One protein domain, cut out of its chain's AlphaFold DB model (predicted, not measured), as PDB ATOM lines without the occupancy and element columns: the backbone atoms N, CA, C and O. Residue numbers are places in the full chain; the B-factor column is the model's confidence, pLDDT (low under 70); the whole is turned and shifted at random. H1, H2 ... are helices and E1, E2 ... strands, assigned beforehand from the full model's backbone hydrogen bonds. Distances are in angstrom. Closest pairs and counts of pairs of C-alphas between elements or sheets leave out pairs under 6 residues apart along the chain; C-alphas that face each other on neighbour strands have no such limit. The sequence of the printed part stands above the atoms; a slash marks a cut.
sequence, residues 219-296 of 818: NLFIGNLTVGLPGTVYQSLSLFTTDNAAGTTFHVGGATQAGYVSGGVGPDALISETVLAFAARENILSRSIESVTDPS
ATOM      1  N   ASN A 219      86.369  34.470  27.159       94.44
ATOM      2  CA  ASN A 219      85.764  33.572  28.133       94.44
ATOM      3  C   ASN A 219      85.961  34.130  29.539       94.44
ATOM      4  O   ASN A 219      87.096  34.329  29.968       94.44
ATOM      5  N   LEU A 220      84.866  34.313  30.272       94.88
ATOM      6  CA  LEU A 220      84.895  34.708  31.675       94.88
ATOM      7  C   LEU A 220      84.265  33.612  32.533       94.88
ATOM      8  O   LEU A 220      83.091  33.286  32.368       94.88
ATOM      9  N   PHE A 221      85.039  33.061  33.465       93.44
ATOM     10  CA  PHE A 221      84.588  32.011  34.376       93.44
ATOM     11  C   PHE A 221      84.236  32.612  35.736       93.44
ATOM     12  O   PHE A 221      85.107  33.141  36.419       93.44
ATOM     13  N   ILE A 222      82.963  32.520  36.132       91.06
ATOM     14  CA  ILE A 222      82.464  33.032  37.424       91.06
ATOM     15  C   ILE A 222      81.680  31.976  38.218       91.06
ATOM     16  O   ILE A 222      81.022  32.302  39.204       91.06
ATOM     17  N   GLY A 223      81.722  30.707  37.800       85.31
ATOM     18  CA  GLY A 223      80.897  29.645  38.382       85.31
ATOM     19  C   GLY A 223      81.126  29.393  39.873       85.31
ATOM     20  O   GLY A 223      80.163  29.177  40.605       85.31
ATOM     21  N   ASN A 224      82.367  29.538  40.337       83.06
ATOM     22  CA  ASN A 224      82.747  29.318  41.737       83.06
ATOM     23  C   ASN A 224      82.651  30.576  42.609       83.06
ATOM     24  O   ASN A 224      82.990  30.535  43.790       83.06
ATOM     25  N   LEU A 225      82.213  31.700  42.041       87.88
ATOM     26  CA  LEU A 225      82.238  32.970  42.738       87.88
ATOM     27  C   LEU A 225      80.961  33.192  43.550       87.88
ATOM     28  O   LEU A 225      79.846  33.126  43.027       87.88
ATOM     29  N   THR A 226      81.136  33.545  44.822       87.38
ATOM     30  CA  THR A 226      80.048  34.094  45.636       87.38
ATOM     31  C   THR A 226      79.991  35.607  45.464       87.38
ATOM     32  O   THR A 226      80.959  36.314  45.744       87.38
ATOM     33  N   VAL A 227      78.842  36.111  45.016       81.44
ATOM     34  CA  VAL A 227      78.607  37.544  44.819       81.44
ATOM     35  C   VAL A 227      77.685  38.049  45.923       81.44
ATOM     36  O   VAL A 227      76.494  37.739  45.936       81.44
ATOM     37  N   GLY A 228      78.240  38.815  46.862       69.31
ATOM     38  CA  GLY A 228      77.491  39.441  47.947       69.31
ATOM     39  C   GLY A 228      77.227  40.913  47.647       69.31
ATOM     40  O   GLY A 228      78.137  41.741  47.705       69.31
ATOM     41  N   LEU A 229      75.976  41.262  47.338       61.66
ATOM     42  CA  LEU A 229      75.560  42.662  47.237       61.66
ATOM     43  C   LEU A 229      74.803  43.099  48.500       61.66
ATOM     44  O   LEU A 229      74.074  42.296  49.091       61.66
ATOM     45  N   PRO A 230      74.949  44.368  48.918       51.34
ATOM     46  CA  PRO A 230      74.219  44.915  50.050       51.34
ATOM     47  C   PRO A 230      72.699  44.793  49.853       51.34
ATOM     48  O   PRO A 230      72.155  45.174  48.818       51.34
ATOM     49  N   GLY A 231      72.011  44.241  50.855       46.28
ATOM     50  CA  GLY A 231      70.573  43.982  50.820       46.28
ATOM     51  C   GLY A 231      69.687  45.235  50.714       46.28
ATOM     52  O   GLY A 231      69.824  46.157  51.510       46.28
ATOM     53  N   THR A 232      68.733  45.125  49.777       44.78
ATOM     54  CA  THR A 232      67.405  45.765  49.595       44.78
ATOM     55  C   THR A 232      67.209  47.090  48.812       44.78
ATOM     56  O   THR A 232      67.923  48.078  48.931       44.78
ATOM     57  N   VAL A 233      66.104  47.039  48.035       39.53
ATOM     58  CA  VAL A 233      65.210  48.052  47.412       39.53
ATOM     59  C   VAL A 233      65.454  48.547  45.970       39.53
ATOM     60  O   VAL A 233      64.471  48.838  45.297       39.53
ATOM     61  N   TYR A 234      66.658  48.512  45.392       42.69
ATOM     62  CA  TYR A 234      66.848  48.964  43.992       42.69
ATOM     63  C   TYR A 234      67.584  47.926  43.134       42.69
ATOM     64  O   TYR A 234      68.746  48.107  42.781       42.69
ATOM     65  N   GLN A 235      66.938  46.795  42.835       44.66
ATOM     66  CA  GLN A 235      67.590  45.675  42.144       44.66
ATOM     67  C   GLN A 235      67.197  45.559  40.669       44.66
ATOM     68  O   GLN A 235      66.169  44.980  40.330       44.66
ATOM     69  N   SER A 236      68.087  46.049  39.805       48.62
ATOM     70  CA  SER A 236      68.272  45.576  38.427       48.62
ATOM     71  C   SER A 236      69.606  46.078  37.855       48.62
ATOM     72  O   SER A 236      69.651  46.708  36.802       48.62
ATOM     73  N   LEU A 237      70.723  45.814  38.542       57.28
ATOM     74  CA  LEU A 237      72.045  45.976  37.931       57.28
ATOM     75  C   LEU A 237      72.732  44.620  37.804       57.28
ATOM     76  O   LEU A 237      73.052  43.980  38.804       57.28
ATOM     77  N   SER A 238      72.987  44.211  36.562       65.94
ATOM     78  CA  SER A 238      74.019  43.222  36.270       65.94
ATOM     79  C   SER A 238      75.364  43.737  36.789       65.94
ATOM     80  O   SER A 238      75.707  44.909  36.600       65.94
ATOM     81  N   LEU A 239      76.105  42.865  37.469       81.81
ATOM     82  CA  LEU A 239      77.406  43.178  38.051       81.81
ATOM     83  C   LEU A 239      78.529  42.966  37.034       81.81
ATOM     84  O   LEU A 239      79.436  43.792  36.955       81.81
ATOM     85  N   PHE A 240      78.453  41.885  36.254       89.19
ATOM     86  CA  PHE A 240      79.419  41.533  35.220       89.19
ATOM     87  C   PHE A 240      78.915  41.951  33.844       89.19
ATOM     88  O   PHE A 240      77.770  41.682  33.474       89.19
ATOM     89  N   THR A 241      79.793  42.588  33.082       90.38
ATOM     90  CA  THR A 241      79.564  42.955  31.687       90.38
ATOM     91  C   THR A 241      80.869  42.883  30.901       90.38
ATOM     92  O   THR A 241      81.937  42.634  31.466       90.38
ATOM     93  N   THR A 242      80.788  43.064  29.591       90.00
ATOM     94  CA  THR A 242      81.928  42.963  28.689       90.00
ATOM     95  C   THR A 242      82.056  44.195  27.804       90.00
ATOM     96  O   THR A 242      81.065  44.809  27.407       90.00
ATOM     97  N   ASP A 243      83.298  44.579  27.522       87.62
ATOM     98  CA  ASP A 243      83.648  45.548  26.482       87.62
ATOM     99  C   ASP A 243      84.359  44.889  25.282       87.62
ATOM    100  O   ASP A 243      84.820  45.583  24.371       87.62
ATOM    101  N   ASN A 244      84.412  43.551  25.247       86.31
ATOM    102  CA  ASN A 244      84.967  42.784  24.140       86.31
ATOM    103  C   ASN A 244      84.033  42.814  22.923       86.31
ATOM    104  O   ASN A 244      83.133  41.991  22.805       86.31
ATOM    105  N   ALA A 245      84.326  43.697  21.969       78.88
ATOM    106  CA  ALA A 245      83.565  43.848  20.728       78.88
ATOM    107  C   ALA A 245      83.444  42.567  19.871       78.88
ATOM    108  O   ALA A 245      82.595  42.516  18.979       78.88
ATOM    109  N   ALA A 246      84.299  41.558  20.092       79.12
ATOM    110  CA  ALA A 246      84.230  40.267  19.407       79.12
ATOM    111  C   ALA A 246      83.278  39.261  20.084       79.12
ATOM    112  O   ALA A 246      83.038  38.200  19.511       79.12
ATOM    113  N   GLY A 247      82.734  39.595  21.258       83.88
ATOM    114  CA  GLY A 247      81.841  38.739  22.034       83.88
ATOM    115  C   GLY A 247      82.542  37.931  23.130       83.88
ATOM    116  O   GLY A 247      83.709  37.546  23.012       83.88
ATOM    117  N   THR A 248      81.816  37.676  24.215       92.44
ATOM    118  CA  THR A 248      82.269  37.000  25.438       92.44
ATOM    119  C   THR A 248      81.352  35.841  25.787       92.44
ATOM    120  O   THR A 248      80.132  35.971  25.810       92.44
ATOM    121  N   THR A 249      81.945  34.702  26.139       96.12
ATOM    122  CA  THR A 249      81.224  33.575  26.734       96.12
ATOM    123  C   THR A 249      81.373  33.597  28.254       96.12
ATOM    124  O   THR A 249      82.470  33.416  28.788       96.12
ATOM    125  N   PHE A 250      80.266  33.803  28.961       96.31
ATOM    126  CA  PHE A 250      80.190  33.764  30.418       96.31
ATOM    127  C   PHE A 250      79.883  32.341  30.895       96.31
ATOM    128  O   PHE A 250      78.830  31.790  30.577       96.31
ATOM    129  N   HIS A 251      80.774  31.758  31.695       96.25
ATOM    130  CA  HIS A 251      80.595  30.434  32.297       96.25
ATOM    131  C   HIS A 251      80.142  30.583  33.749       96.25
ATOM    132  O   HIS A 251      80.855  31.164  34.577       96.25
ATOM    133  N   VAL A 252      78.947  30.076  34.060       94.94
ATOM    134  CA  VAL A 252      78.257  30.296  35.339       94.94
ATOM    135  C   VAL A 252      77.810  28.985  35.993       94.94
ATOM    136  O   VAL A 252      77.368  28.056  35.322       94.94
ATOM    137  N   GLY A 253      77.843  28.936  37.326       91.00
ATOM    138  CA  GLY A 253      77.489  27.739  38.100       91.00
ATOM    139  C   GLY A 253      75.983  27.467  38.149       91.00
ATOM    140  O   GLY A 253      75.562  26.342  38.385       91.00
ATOM    141  N   GLY A 254      75.144  28.476  37.894       89.94
ATOM    142  CA  GLY A 254      73.692  28.322  37.889       89.94
ATOM    143  C   GLY A 254      72.930  29.638  37.776       89.94
ATOM    144  O   GLY A 254      73.489  30.675  37.410       89.94
ATOM    145  N   ALA A 255      71.636  29.596  38.105       87.88
ATOM    146  CA  ALA A 255      70.724  30.733  37.956       87.88
ATOM    147  C   ALA A 255      71.146  31.976  38.761       87.88
ATOM    148  O   ALA A 255      70.969  33.098  38.288       87.88
ATOM    149  N   THR A 256      71.732  31.790  39.948       86.75
ATOM    150  CA  THR A 256      72.200  32.891  40.804       86.75
ATOM    151  C   THR A 256      73.285  33.708  40.107       86.75
ATOM    152  O   THR A 256      73.133  34.915  39.947       86.75
ATOM    153  N   GLN A 257      74.342  33.053  39.619       87.94
ATOM    154  CA  GLN A 257      75.428  33.712  38.892       87.94
ATOM    155  C   GLN A 257      74.957  34.271  37.545       87.94
ATOM    156  O   GLN A 257      75.335  35.384  37.186       87.94
ATOM    157  N   ALA A 258      74.080  33.553  36.834       89.62
ATOM    158  CA  ALA A 258      73.485  34.044  35.592       89.62
ATOM    159  C   ALA A 258      72.723  35.367  35.794       89.62
ATOM    160  O   ALA A 258      72.763  36.252  34.943       89.62
ATOM    161  N   GLY A 259      72.087  35.537  36.958       86.31
ATOM    162  CA  GLY A 259      71.394  36.763  37.347       86.31
ATOM    163  C   GLY A 259      72.296  37.993  37.508       86.31
ATOM    164  O   GLY A 259      71.769  39.106  37.532       86.31
ATOM    165  N   TYR A 260      73.621  37.829  37.573       86.94
ATOM    166  CA  TYR A 260      74.584  38.930  37.696       86.94
ATOM    167  C   TYR A 260      75.271  39.305  36.383       86.94
ATOM    168  O   TYR A 260      76.087  40.225  36.382       86.94
ATOM    169  N   VAL A 261      74.949  38.631  35.280       89.19
ATOM    170  CA  VAL A 261      75.581  38.849  33.976       89.19
ATOM    171  C   VAL A 261      74.693  39.711  33.077       89.19
ATOM    172  O   VAL A 261      73.460  39.653  33.110       89.19
ATOM    173  N   SER A 262      75.336  40.548  32.280       87.88
ATOM    174  CA  SER A 262      74.794  41.181  31.076       87.88
ATOM    175  C   SER A 262      75.877  41.138  30.013       87.88
ATOM    176  O   SER A 262      77.042  41.324  30.362       87.88
ATOM    177  N   GLY A 263      75.522  40.954  28.749       84.25
ATOM    178  CA  GLY A 263      76.502  41.155  27.689       84.25
ATOM    179  C   GLY A 263      76.781  42.635  27.444       84.25
ATOM    180  O   GLY A 263      76.464  43.512  28.261       84.25
ATOM    181  N   GLY A 264      77.441  42.902  26.333       78.12
ATOM    182  CA  GLY A 264      77.973  44.189  25.942       78.12
ATOM    183  C   GLY A 264      77.879  44.382  24.436       78.12
ATOM    184  O   GLY A 264      76.815  44.241  23.840       78.12
ATOM    185  N   VAL A 265      78.977  44.818  23.825       72.88
ATOM    186  CA  VAL A 265      79.060  44.983  22.370       72.88
ATOM    187  C   VAL A 265      79.600  43.688  21.777       72.88
ATOM    188  O   VAL A 265      80.690  43.287  22.155       72.88
ATOM    189  N   GLY A 266      78.906  43.108  20.799       73.88
ATOM    190  CA  GLY A 266      79.338  41.875  20.130       73.88
ATOM    191  C   GLY A 266      78.444  40.680  20.480       73.88
ATOM    192  O   GLY A 266      77.494  40.850  21.233       73.88
ATOM    193  N   PRO A 267      78.688  39.501  19.883       78.06
ATOM    194  CA  PRO A 267      77.896  38.300  20.134       78.06
ATOM    195  C   PRO A 267      78.323  37.612  21.439       78.06
ATOM    196  O   PRO A 267      79.319  36.889  21.483       78.06
ATOM    197  N   ASP A 268      77.554  37.806  22.497       86.31
ATOM    198  CA  ASP A 268      77.779  37.247  23.818       86.31
ATOM    199  C   ASP A 268      76.971  35.966  24.060       86.31
ATOM    200  O   ASP A 268      75.853  35.757  23.578       86.31
ATOM    201  N   ALA A 269      77.550  35.071  24.852       92.25
ATOM    202  CA  ALA A 269      76.941  33.800  25.206       92.25
ATOM    203  C   ALA A 269      77.029  33.543  26.709       92.25
ATOM    204  O   ALA A 269      77.961  33.977  27.383       92.25
ATOM    205  N   LEU A 270      76.076  32.785  27.240       95.25
ATOM    206  CA  LEU A 270      76.095  32.290  28.609       95.25
ATOM    207  C   LEU A 270      76.010  30.767  28.609       95.25
ATOM    208  O   LEU A 270      75.110  30.193  27.999       95.25
ATOM    209  N   ILE A 271      76.921  30.118  29.328       96.62
ATOM    210  CA  ILE A 271      76.929  28.673  29.563       96.62
ATOM    211  C   ILE A 271      76.698  28.432  31.053       96.62
ATOM    212  O   ILE A 271      77.486  28.886  31.883       96.62
ATOM    213  N   SER A 272      75.620  27.722  31.395       95.88
ATOM    214  CA  SER A 272      75.300  27.338  32.770       95.88
ATOM    215  C   SER A 272      75.587  25.862  33.032       95.88
ATOM    216  O   SER A 272      75.200  25.000  32.247       95.88
ATOM    217  N   GLU A 273      76.207  25.568  34.175       95.50
ATOM    218  CA  GLU A 273      76.437  24.193  34.643       95.50
ATOM    219  C   GLU A 273      75.139  23.470  35.061       95.50
ATOM    220  O   GLU A 273      75.080  22.241  35.064       95.50
ATOM    221  N   THR A 274      74.071  24.215  35.377       93.94
ATOM    222  CA  THR A 274      72.772  23.672  35.814       93.94
ATOM    223  C   THR A 274      71.651  24.016  34.842       93.94
ATOM    224  O   THR A 274      71.708  25.039  34.165       93.94
ATOM    225  N   VAL A 275      70.585  23.209  34.811       90.94
ATOM    226  CA  VAL A 275      69.392  23.498  33.995       90.94
ATOM    227  C   VAL A 275      68.692  24.761  34.500       90.94
ATOM    228  O   VAL A 275      68.332  24.855  35.674       90.94
ATOM    229  N   LEU A 276      68.453  25.712  33.598       86.88
ATOM    230  CA  LEU A 276      67.754  26.958  33.889       86.88
ATOM    231  C   LEU A 276      66.255  26.822  33.605       86.88
ATOM    232  O   LEU A 276      65.842  26.234  32.610       86.88
ATOM    233  N   ALA A 277      65.413  27.411  34.452       78.75
ATOM    234  CA  ALA A 277      63.984  27.502  34.162       78.75
ATOM    235  C   ALA A 277      63.724  28.397  32.935       78.75
ATOM    236  O   ALA A 277      64.474  29.340  32.679       78.75
ATOM    237  N   PHE A 278      62.613  28.167  32.227       71.19
ATOM    238  CA  PHE A 278      62.221  28.965  31.056       71.19
ATOM    239  C   PHE A 278      62.250  30.481  31.330       71.19
ATOM    240  O   PHE A 278      62.902  31.228  30.607       71.19
ATOM    241  N   ALA A 279      61.638  30.927  32.434       70.12
ATOM    242  CA  ALA A 279      61.620  32.341  32.815       70.12
ATOM    243  C   ALA A 279      63.026  32.920  33.072       70.12
ATOM    244  O   ALA A 279      63.267  34.095  32.804       70.12
ATOM    245  N   ALA A 280      63.967  32.102  33.559       77.06
ATOM    246  CA  ALA A 280      65.347  32.526  33.770       77.06
ATOM    247  C   ALA A 280      66.080  32.715  32.434       77.06
ATOM    248  O   ALA A 280      66.761  33.722  32.259       77.06
ATOM    249  N   ARG A 281      65.890  31.804  31.469       79.62
ATOM    250  CA  ARG A 281      66.463  31.925  30.115       79.62
ATOM    251  C   ARG A 281      65.955  33.171  29.399       79.62
ATOM    252  O   ARG A 281      66.757  33.929  28.864       79.62
ATOM    253  N   GLU A 282      64.649  33.421  29.461       76.00
ATOM    254  CA  GLU A 282      64.042  34.626  28.884       76.00
ATOM    255  C   GLU A 282      64.585  35.907  29.520       76.00
ATOM    256  O   GLU A 282      64.859  36.887  28.825       76.00
ATOM    257  N   ASN A 283      64.791  35.894  30.839       77.12
ATOM    258  CA  ASN A 283      65.375  37.031  31.529       77.12
ATOM    259  C   ASN A 283      66.843  37.264  31.126       77.12
ATOM    260  O   ASN A 283      67.227  38.411  30.921       77.12
ATOM    261  N   ILE A 284      67.644  36.209  30.944       82.75
ATOM    262  CA  ILE A 284      69.045  36.317  30.497       82.75
ATOM    263  C   ILE A 284      69.132  36.854  29.064       82.75
ATOM    264  O   ILE A 284      69.850  37.821  28.820       82.75
ATOM    265  N   LEU A 285      68.341  36.300  28.138       78.75
ATOM    266  CA  LEU A 285      68.286  36.729  26.732       78.75
ATOM    267  C   LEU A 285      67.780  38.177  26.562       78.75
ATOM    268  O   LEU A 285      67.845  38.735  25.472       78.75
ATOM    269  N   SER A 286      67.239  38.797  27.617       75.12
ATOM    270  CA  SER A 286      66.845  40.214  27.616       75.12
ATOM    271  C   SER A 286      67.986  41.183  27.965       75.12
ATOM    272  O   SER A 286      67.810  42.393  27.847       75.12
ATOM    273  N   ARG A 287      69.154  40.675  28.387       78.56
ATOM    274  CA  ARG A 287      70.280  41.458  28.935       78.56
ATOM    275  C   ARG A 287      71.503  41.482  28.010       78.56
ATOM    276  O   ARG A 287      72.631  41.358  28.489       78.56
ATOM    277  N   SER A 288      71.263  41.624  26.706       82.50
ATOM    278  CA  SER A 288      72.297  41.612  25.657       82.50
ATOM    279  C   SER A 288      73.123  40.321  25.638       82.50
ATOM    280  O   SER A 288      74.336  40.375  25.564       82.50
ATOM    281  N   ILE A 289      72.477  39.165  25.810       84.44
ATOM    282  CA  ILE A 289      73.104  37.849  25.634       84.44
ATOM    283  C   ILE A 289      72.402  37.174  24.459       84.44
ATOM    284  O   ILE A 289      71.194  36.937  24.516       84.44
ATOM    285  N   GLU A 290      73.149  36.846  23.411       82.44
ATOM    286  CA  GLU A 290      72.631  36.324  22.147       82.44
ATOM    287  C   GLU A 290      72.409  34.813  22.193       82.44
ATOM    288  O   GLU A 290      71.569  34.293  21.451       82.44
ATOM    289  N   SER A 291      73.130  34.097  23.066       86.44
ATOM    290  CA  SER A 291      72.942  32.660  23.252       86.44
ATOM    291  C   SER A 291      73.032  32.197  24.703       86.44
ATOM    292  O   SER A 291      73.944  32.564  25.432       86.44
ATOM    293  N   VAL A 292      72.112  31.323  25.115       86.94
ATOM    294  CA  VAL A 292      72.153  30.644  26.418       86.94
ATOM    295  C   VAL A 292      72.261  29.144  26.194       86.94
ATOM    296  O   VAL A 292      71.433  28.573  25.494       86.94
ATOM    297  N   THR A 293      73.253  28.503  26.804       92.19
ATOM    298  CA  THR A 293      73.423  27.047  26.819       92.19
ATOM    299  C   THR A 293      73.354  26.537  28.252       92.19
ATOM    300  O   THR A 293      74.038  27.045  29.134       92.19
ATOM    301  N   ASP A 294      72.536  25.520  28.490       91.00
ATOM    302  CA  ASP A 294      72.490  24.773  29.747       91.00
ATOM    303  C   ASP A 294      72.419  23.257  29.447       91.00
ATOM    304  O   ASP A 294      72.373  22.878  28.272       91.00
ATOM    305  N   PRO A 295      72.400  22.353  30.448       93.81
ATOM    306  CA  PRO A 295      72.367  20.910  30.196       93.81
ATOM    307  C   PRO A 295      71.159  20.409  29.385       93.81
ATOM    308  O   PRO A 295      71.158  19.258  28.956       93.81
ATOM    309  N   SER A 296      70.127  21.233  29.176       76.56
ATOM    310  CA  SER A 296      68.971  20.896  28.339       76.56
ATOM    311  C   SER A 296      69.079  21.380  26.886       76.56
ATOM    312  O   SER A 296      68.275  20.948  26.060       76.56
TER     313      SER A 296
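What this domain is: This is residues 219 to 296 of the 818 residues of the protein "Big_13 domain-containing protein" of Methylobacterium sp (UniProt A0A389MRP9). A small wall of four side-by-side parallel strands has one face bare, while the loop of residues 259 to 263 lies over the other and the short helices H1 and H2 graze the sheet. The long link from E2 to E3 makes a wide loop, and its residues 230 to 235 stick out from the body. The printed part has 78 residues with two named helices and six named strands, in the order E1 E2 E3 E4 H1 E5 H2 E6; the sheet's order is E1 E4 E5 E6. The class is mixed, helices and strands, with 32 residues in named elements, under half. The whole is compact, with a radius of gyration of the C-alphas of 11.9 A and spans of 34 by 28 by 23 A.

Where its parts are: Find C-alpha 219 at (85.764, 33.572, 28.133), where E1 begins; it holds residues 219 to 221. Beside it look for E4, residues 249 to 252, 9.7 A long, then E5, residues 269 to 272, 10.1 A long. E6, residues 291 to 294, is 10.2 A long and ends at C-alpha 294, (72.490, 24.773, 29.747). H1 is residues 255 to 258, 4.9 A long, and H2 is residues 278 to 284, 10.0 A long, beginning at C-alpha 278, (62.221, 28.965, 31.056). E2, residues 226 to 228, and E3, residues 240 to 242, pair with no named strand.

How they stand to each other: Begin at the inner strands E4 and E5, parallel at 20 degrees, where N 250 and O 269 are 2.8 A apart, within hydrogen-bond range. Edge strand E1 is parallel to E4 at 12 degrees, with N 251 and O 220 at 2.9 A. Edge strand E6 is parallel to E5 at 12 degrees, with N 270 and O 291 at 2.8 A. E4, H1, E5 and E5, H2, E6 are strand-helix-strand units, two parallel neighbour strands with a helix between, each with a right-handed crossover. H1 is on the sheet but only grazes it, with residues 255 to 258; the closest C-alphas of H1 and E4, those of Ala 258 and Val 252, are 6.1 A apart. H2 also only grazes the sheet, with residues 281 to 284; its closest C-alphas to E6 are those of Arg 281 and Val 292, 6.9 A apart. H1 and H2 are close but not clearly touching, with the closest C-alphas, those of Ala 255 and Ala 280, 7.0 A apart. E3 is apart from E1 and E4, among others. In H2 every O i to N i+4 pair is within hydrogen-bond range; H1 is too short for such a pair.

The domain as a whole: The two C-alphas farthest apart, those of Thr 232 and Ala 246, are 35.0 A apart. The printed part has no cut. The link from E2 to E3, 11 residues, is long. The mean pLDDT of the printed part is 81.3, and residues 228 to 238 are under 70.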